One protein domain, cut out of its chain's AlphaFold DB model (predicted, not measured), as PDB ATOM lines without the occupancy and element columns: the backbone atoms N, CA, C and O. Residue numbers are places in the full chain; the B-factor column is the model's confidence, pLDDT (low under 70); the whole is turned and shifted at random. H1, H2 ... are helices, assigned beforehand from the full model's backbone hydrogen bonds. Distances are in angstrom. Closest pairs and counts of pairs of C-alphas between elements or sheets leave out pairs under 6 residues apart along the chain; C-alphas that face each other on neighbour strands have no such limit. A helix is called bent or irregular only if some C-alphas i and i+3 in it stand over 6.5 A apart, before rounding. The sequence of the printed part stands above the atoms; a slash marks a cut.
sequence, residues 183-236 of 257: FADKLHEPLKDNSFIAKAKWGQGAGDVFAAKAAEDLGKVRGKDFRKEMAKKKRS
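What this domain is: This is residues 183 to 236 of the 257 residues of a protein of Vitrella brassicaformis (strain CCMP3155) (UniProt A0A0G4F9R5). The longest helix, H3, forms a helical hairpin with H2 at one end of a loose, flat chain of parts; H1 lies on the other side of H2 from H3, and residues 183 to 195, a long stretch with no named element, make the end away from H3. The printed part has 54 residues with three named helices, in the order H1, H2, H3, and no named strand; its class is all helix. It is loose, with a radius of gyration of the C-alphas of 14.0 A, and the C-alphas span 40 by 25 by 13 A.

Where its parts are: H3, residues 223 to 235, is 19.2 A long, from C-alpha 223 at (39.236, -36.192, -42.390) to C-alpha 235 at (32.178, -21.109, -32.828). H2, residues 209 to 219, is 15.5 A long and irregular: C-alphas 210 and 213 are 7.0 A apart. H1, residues 196 to 202, is 10.4 A long and begins with C-alpha 196 at (36.455, -40.767, -24.878).

How they stand to each other: H3 and H2 touch, their closest C-alphas being those of Phe 226 and Leu 218, 6.4 A apart. They run opposite ways at a shallow tilt of 32 degrees, only just short of steep. H1 and H2 are close but not clearly touching; their closest C-alphas, of Phe 196 and Ala 215, are 6.8 A apart. These two run opposite ways at a steep tilt of 52 degrees. H1 and H3 are apart. Of the O i to N i+4 pairs, 2 of 3 are within hydrogen-bond range in H1, 5 of 7 in H2 and 7 of 9 in H3.

The domain as a whole: The two C-alphas farthest apart, those of Asp 185 and Arg 235, are 42.0 A apart. The printed part has no cut. The link from H2 to H3 is tight, and that from H1 to H2 is short. The mean pLDDT of the printed part is 85.8, and residues 205 to 206 are under 70.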
ATOM      1  N   PHE A 183      54.283 -55.405 -27.195       83.56
ATOM      2  CA  PHE A 183      53.743 -54.648 -26.062       83.56
ATOM      3  C   PHE A 183      52.224 -54.788 -25.893       83.56
ATOM      4  O   PHE A 183      51.750 -54.649 -24.770       83.56
ATOM      5  N   ALA A 184      51.471 -55.106 -26.954       83.25
ATOM      6  CA  ALA A 184      50.010 -55.245 -26.922       83.25
ATOM      7  C   ALA A 184      49.500 -56.179 -25.806       83.25
ATOM      8  O   ALA A 184      48.560 -55.825 -25.095       83.25
ATOM      9  N   ASP A 185      50.166 -57.319 -25.603       84.88
ATOM     10  CA  ASP A 185      49.785 -58.318 -24.591       84.88
ATOM     11  C   ASP A 185      50.225 -57.941 -23.165       84.88
ATOM     12  O   ASP A 185      49.693 -58.460 -22.188       84.88
ATOM     13  N   LYS A 186      51.199 -57.029 -23.039       85.12
ATOM     14  CA  LYS A 186      51.747 -56.550 -21.756       85.12
ATOM     15  C   LYS A 186      51.043 -55.293 -21.245       85.12
ATOM     16  O   LYS A 186      51.219 -54.917 -20.090       85.12
ATOM     17  N   LEU A 187      50.285 -54.617 -22.106       83.38
ATOM     18  CA  LEU A 187      49.501 -53.442 -21.754       83.38
ATOM     19  C   LEU A 187      48.260 -53.854 -20.957       83.38
ATOM     20  O   LEU A 187      47.474 -54.699 -21.388       83.38
ATOM     21  N   HIS A 188      48.066 -53.206 -19.810       83.06
ATOM     22  CA  HIS A 188      46.865 -53.357 -18.997       83.06
ATOM     23  C   HIS A 188      45.614 -52.974 -19.811       83.06
ATOM     24  O   HIS A 188      45.635 -52.007 -20.572       83.06
ATOM     25  N   GLU A 189      44.521 -53.728 -19.659       84.06
ATOM     26  CA  GLU A 189      43.309 -53.630 -20.490       84.06
ATOM     27  C   GLU A 189      42.778 -52.195 -20.736       84.06
ATOM     28  O   GLU A 189      42.571 -51.847 -21.901       84.06
ATOM     29  N   PRO A 190      42.618 -51.311 -19.726       80.88
ATOM     30  CA  PRO A 190      42.176 -49.930 -19.945       80.88
ATOM     31  C   PRO A 190      43.131 -49.059 -20.778       80.88
ATOM     32  O   PRO A 190      42.682 -48.062 -21.330       80.88
ATOM     33  N   LEU A 191      44.417 -49.409 -20.912       82.00
ATOM     34  CA  LEU A 191      45.379 -48.652 -21.732       82.00
ATOM     35  C   LEU A 191      45.280 -48.997 -23.229       82.00
ATOM     36  O   LEU A 191      45.878 -48.311 -24.060       82.00
ATOM     37  N   LYS A 192      44.538 -50.053 -23.592       86.31
ATOM     38  CA  LYS A 192      44.343 -50.471 -24.990       86.31
ATOM     39  C   LYS A 192      43.354 -49.571 -25.736       86.31
ATOM     40  O   LYS A 192      43.484 -49.417 -26.949       86.31
ATOM     41  N   ASP A 193      42.399 -48.958 -25.031       86.38
ATOM     42  CA  ASP A 193      41.430 -48.025 -25.611       86.38
ATOM     43  C   ASP A 193      41.610 -46.600 -25.067       86.38
ATOM     44  O   ASP A 193      41.281 -46.301 -23.925       86.38
ATOM     45  N   ASN A 194      42.073 -45.696 -25.934       85.38
ATOM     46  CA  ASN A 194      42.205 -44.265 -25.648       85.38
ATOM     47  C   ASN A 194      40.961 -43.453 -26.078       85.38
ATOM     48  O   ASN A 194      41.048 -42.241 -26.301       85.38
ATOM     49  N   SER A 195      39.805 -44.098 -26.273       86.06
ATOM     50  CA  SER A 195      38.562 -43.418 -26.638       86.06
ATOM     51  C   SER A 195      38.020 -42.534 -25.509       86.06
ATOM     52  O   SER A 195      38.257 -42.748 -24.321       86.06
ATOM     53  N   PHE A 196      37.193 -41.552 -25.869       84.94
ATOM     54  CA  PHE A 196      36.455 -40.767 -24.878       84.94
ATOM     55  C   PHE A 196      35.520 -41.640 -24.016       84.94
ATOM     56  O   PHE A 196      35.320 -41.369 -22.834       84.94
ATOM     57  N   ILE A 197      34.983 -42.722 -24.589       84.62
ATOM     58  CA  ILE A 197      34.098 -43.667 -23.895       84.62
ATOM     59  C   ILE A 197      34.893 -44.467 -22.847       84.62
ATOM     60  O   ILE A 197      34.384 -44.718 -21.756       84.62
ATOM     61  N   ALA A 198      36.169 -44.776 -23.114       85.62
ATOM     62  CA  ALA A 198      37.067 -45.380 -22.133       85.62
ATOM     63  C   ALA A 198      37.238 -44.515 -20.871       85.62
ATOM     64  O   ALA A 198      37.281 -45.077 -19.777       85.62
ATOM     65  N   LYS A 199      37.223 -43.170 -20.976       83.50
ATOM     66  CA  LYS A 199      37.246 -42.271 -19.797       83.50
ATOM     67  C   LYS A 199      36.064 -42.547 -18.855       83.50
ATOM     68  O   LYS A 199      36.257 -42.531 -17.646       83.50
ATOM     69  N   ALA A 200      34.875 -42.833 -19.393       82.31
ATOM     70  CA  ALA A 200      33.684 -43.160 -18.603       82.31
ATOM     71  C   ALA A 200      33.651 -44.618 -18.103       82.31
ATOM     72  O   ALA A 200      33.003 -44.900 -17.101       82.31
ATOM     73  N   LYS A 201      34.329 -45.547 -18.794       82.94
ATOM     74  CA  LYS A 201      34.377 -46.974 -18.428       82.94
ATOM     75  C   LYS A 201      35.461 -47.307 -17.394       82.94
ATOM     76  O   LYS A 201      35.258 -48.200 -16.579       82.94
ATOM     77  N   TRP A 202      36.609 -46.633 -17.464       81.56
ATOM     78  CA  TRP A 202      37.822 -46.988 -16.715       81.56
ATOM     79  C   TRP A 202      38.426 -45.834 -15.898       81.56
ATOM     80  O   TRP A 202      39.364 -46.058 -15.136       81.56
ATOM     81  N   GLY A 203      37.945 -44.599 -16.067       75.31
ATOM     82  CA  GLY A 203      38.410 -43.453 -15.283       75.31
ATOM     83  C   GLY A 203      37.891 -43.474 -13.843       75.31
ATOM     84  O   GLY A 203      36.869 -44.088 -13.551       75.31
ATOM     85  N   GLN A 204      38.548 -42.735 -12.944       70.62
ATOM     86  CA  GLN A 204      38.119 -42.593 -11.542       70.62
ATOM     87  C   GLN A 204      36.903 -41.654 -11.351       70.62
ATOM     88  O   GLN A 204      36.659 -41.163 -10.254       70.62
ATOM     89  N   GLY A 205      36.131 -41.400 -12.411       68.38
ATOM     90  CA  GLY A 205      34.977 -40.503 -12.418       68.38
ATOM     91  C   GLY A 205      33.998 -40.852 -13.541       68.38
ATOM     92  O   GLY A 205      34.372 -41.493 -14.524       68.38
ATOM     93  N   ALA A 206      32.741 -40.429 -13.395       65.06
ATOM     94  CA  ALA A 206      31.604 -40.820 -14.239       65.06
ATOM     95  C   ALA A 206      31.574 -40.140 -15.630       65.06
ATOM     96  O   ALA A 206      30.559 -39.585 -16.049       65.06
ATOM     97  N   GLY A 207      32.692 -40.191 -16.360       70.88
ATOM     98  CA  GLY A 207      32.864 -39.497 -17.636       70.88
ATOM     99  C   GLY A 207      32.912 -37.970 -17.496       70.88
ATOM    100  O   GLY A 207      32.882 -37.418 -16.403       70.88
ATOM    101  N   ASP A 208      33.014 -37.281 -18.629       81.50
ATOM    102  CA  ASP A 208      33.067 -35.816 -18.699       81.50
ATOM    103  C   ASP A 208      31.806 -35.296 -19.398       81.50
ATOM    104  O   ASP A 208      31.624 -35.488 -20.602       81.50
ATOM    105  N   VAL A 209      30.908 -34.657 -18.647       84.62
ATOM    106  CA  VAL A 209      29.631 -34.172 -19.193       84.62
ATOM    107  C   VAL A 209      29.863 -33.062 -20.226       84.62
ATOM    108  O   VAL A 209      29.244 -33.077 -21.291       84.62
ATOM    109  N   PHE A 210      30.802 -32.149 -19.953       84.19
ATOM    110  CA  PHE A 210      31.124 -30.997 -20.795       84.19
ATOM    111  C   PHE A 210      31.650 -31.406 -22.176       84.19
ATOM    112  O   PHE A 210      31.239 -30.850 -23.201       84.19
ATOM    113  N   ALA A 211      32.527 -32.410 -22.224       85.25
ATOM    114  CA  ALA A 211      33.088 -32.910 -23.474       85.25
ATOM    115  C   ALA A 211      32.199 -33.943 -24.196       85.25
ATOM    116  O   ALA A 211      32.330 -34.084 -25.416       85.25
ATOM    117  N   ALA A 212      31.270 -34.627 -23.512       87.19
ATOM    118  CA  ALA A 212      30.484 -35.731 -24.084       87.19
ATOM    119  C   ALA A 212      29.771 -35.364 -25.395       87.19
ATOM    120  O   ALA A 212      29.909 -36.056 -26.406       87.19
ATOM    121  N   LYS A 213      29.081 -34.217 -25.428       86.69
ATOM    122  CA  LYS A 213      28.369 -33.753 -26.630       86.69
ATOM    123  C   LYS A 213      29.314 -33.379 -27.778       86.69
ATOM    124  O   LYS A 213      28.927 -33.418 -28.940       86.69
ATOM    125  N   ALA A 214      30.549 -32.972 -27.481       88.12
ATOM    126  CA  ALA A 214      31.560 -32.726 -28.508       88.12
ATOM    127  C   ALA A 214      32.163 -34.038 -29.031       88.12
ATOM    128  O   ALA A 214      32.379 -34.153 -30.235       88.12
ATOM    129  N   ALA A 215      32.379 -35.029 -28.163       89.50
ATOM    130  CA  ALA A 215      32.837 -36.359 -28.554       89.50
ATOM    131  C   ALA A 215      31.820 -37.070 -29.464       89.50
ATOM    132  O   ALA A 215      32.210 -37.648 -30.479       89.50
ATOM    133  N   GLU A 216      30.522 -36.964 -29.160       89.31
ATOM    134  CA  GLU A 216      29.449 -37.519 -29.991       89.31
ATOM    135  C   GLU A 216      29.391 -36.853 -31.379       89.31
ATOM    136  O   GLU A 216      29.392 -37.539 -32.401       89.31
ATOM    137  N   ASP A 217      29.391 -35.517 -31.441       89.19
ATOM    138  CA  ASP A 217      29.322 -34.770 -32.706       89.19
ATOM    139  C   ASP A 217      30.569 -34.968 -33.580       89.19
ATOM    140  O   ASP A 217      30.462 -35.200 -34.785       89.19
ATOM    141  N   LEU A 218      31.763 -34.893 -32.983       91.06
ATOM    142  CA  LEU A 218      33.028 -34.998 -33.710       91.06
ATOM    143  C   LEU A 218      33.411 -36.448 -34.032       91.06
ATOM    144  O   LEU A 218      34.137 -36.673 -34.997       91.06
ATOM    145  N   GLY A 219      32.909 -37.435 -33.283       90.31
ATOM    146  CA  GLY A 219      33.128 -38.858 -33.561       90.31
ATOM    147  C   GLY A 219      32.499 -39.324 -34.879       90.31
ATOM    148  O   GLY A 219      33.072 -40.181 -35.559       90.31
ATOM    149  N   LYS A 220      31.373 -38.706 -35.270       93.06
ATOM    150  CA  LYS A 220      30.608 -38.980 -36.505       93.06
ATOM    151  C   LYS A 220      31.358 -38.598 -37.790       93.06
ATOM    152  O   LYS A 220      31.054 -39.129 -38.854       93.06
ATOM    153  N   VAL A 221      32.329 -37.683 -37.717       95.12
ATOM    154  CA  VAL A 221      33.033 -37.119 -38.882       95.12
ATOM    155  C   VAL A 221      34.533 -37.389 -38.843       95.12
ATOM    156  O   VAL A 221      35.171 -37.386 -37.796       95.12
ATOM    157  N   ARG A 222      35.141 -37.590 -40.016       93.69
ATOM    158  CA  ARG A 222      36.584 -37.843 -40.168       93.69
ATOM    159  C   ARG A 222      37.184 -36.945 -41.255       93.69
ATOM    160  O   ARG A 222      36.474 -36.332 -42.051       93.69
ATOM    161  N   GLY A 223      38.512 -36.845 -41.294       93.69
ATOM    162  CA  GLY A 223      39.236 -36.192 -42.390       93.69
ATOM    163  C   GLY A 223      38.931 -34.696 -42.563       93.69
ATOM    164  O   GLY A 223      39.171 -33.891 -41.662       93.69
ATOM    165  N   LYS A 224      38.471 -34.295 -43.758       93.19
ATOM    166  CA  LYS A 224      38.259 -32.877 -44.106       93.19
ATOM    167  C   LYS A 224      37.078 -32.267 -43.349       93.19
ATOM    168  O   LYS A 224      37.176 -31.119 -42.918       93.19
ATOM    169  N   ASP A 225      36.006 -33.025 -43.155       93.62
ATOM    170  CA  ASP A 225      34.768 -32.527 -42.552       93.62
ATOM    171  C   ASP A 225      34.854 -32.439 -41.027       93.62
ATOM    172  O   ASP A 225      34.305 -31.506 -40.447       93.62
ATOM    173  N   PHE A 226      35.701 -33.263 -40.395       95.06
ATOM    174  CA  PHE A 226      36.106 -33.076 -38.995       95.06
ATOM    175  C   PHE A 226      36.640 -31.658 -38.727       95.06
ATOM    176  O   PHE A 226      36.317 -31.059 -37.705       95.06
ATOM    177  N   ARG A 227      37.409 -31.060 -39.654       93.62
ATOM    178  CA  ARG A 227      37.897 -29.676 -39.487       93.62
ATOM    179  C   ARG A 227      36.764 -28.646 -39.534       93.62
ATOM    180  O   ARG A 227      36.831 -27.652 -38.814       93.62
ATOM    181  N   LYS A 228      35.736 -28.876 -40.361       94.31
ATOM    182  CA  LYS A 228      34.558 -28.000 -40.463       94.31
ATOM    183  C   LYS A 228      33.714 -28.086 -39.193       94.31
ATOM    184  O   LYS A 228      33.422 -27.052 -38.601       94.31
ATOM    185  N   GLU A 229      33.379 -29.298 -38.751       93.19
ATOM    186  CA  GLU A 229      32.593 -29.507 -37.529       93.19
ATOM    187  C   GLU A 229      33.364 -29.078 -36.274       93.19
ATOM    188  O   GLU A 229      32.782 -28.426 -35.415       93.19
ATOM    189  N   MET A 230      34.686 -29.283 -36.193       92.19
ATOM    190  CA  MET A 230      35.494 -28.715 -35.103       92.19
ATOM    191  C   MET A 230      35.438 -27.179 -35.099       92.19
ATOM    192  O   MET A 230      35.248 -26.578 -34.043       92.19
ATOM    193  N   ALA A 231      35.564 -26.522 -36.256       91.62
ATOM    194  CA  ALA A 231      35.447 -25.065 -36.342       91.62
ATOM    195  C   ALA A 231      34.033 -24.571 -35.978       91.62
ATOM    196  O   ALA A 231      33.892 -23.552 -35.304       91.62
ATOM    197  N   LYS A 232      32.991 -25.307 -36.373       90.56
ATOM    198  CA  LYS A 232      31.592 -25.046 -36.014       90.56
ATOM    199  C   LYS A 232      31.358 -25.217 -34.511       90.56
ATOM    200  O   LYS A 232      30.803 -24.311 -33.902       90.56
ATOM    201  N   LYS A 233      31.876 -26.283 -33.893       88.94
ATOM    202  CA  LYS A 233      31.801 -26.523 -32.442       88.94
ATOM    203  C   LYS A 233      32.578 -25.476 -31.634       88.94
ATOM    204  O   LYS A 233      32.086 -25.000 -30.619       88.94
ATOM    205  N   LYS A 234      33.744 -25.033 -32.123       87.56
ATOM    206  CA  LYS A 234      34.509 -23.918 -31.532       87.56
ATOM    207  C   LYS A 234      33.772 -22.575 -31.597       87.56
ATOM    208  O   LYS A 234      33.936 -21.768 -30.691       87.56
ATOM    209  N   ARG A 235      32.995 -22.328 -32.660       88.00
ATOM    210  CA  ARG A 235      32.178 -21.109 -32.828       88.00
ATOM    211  C   ARG A 235      30.826 -21.185 -32.116       88.00
ATOM    212  O   ARG A 235      30.265 -20.144 -31.795       88.00
ATOM    213  N   SER A 236      30.286 -22.382 -31.894       80.94
ATOM    214  CA  SER A 236      29.063 -22.552 -31.111       80.94
ATOM    215  C   SER A 236      29.313 -22.211 -29.645       80.94
ATOM    216  O   SER A 236      30.356 -22.546 -29.090       80.94
TER     217      SER A 236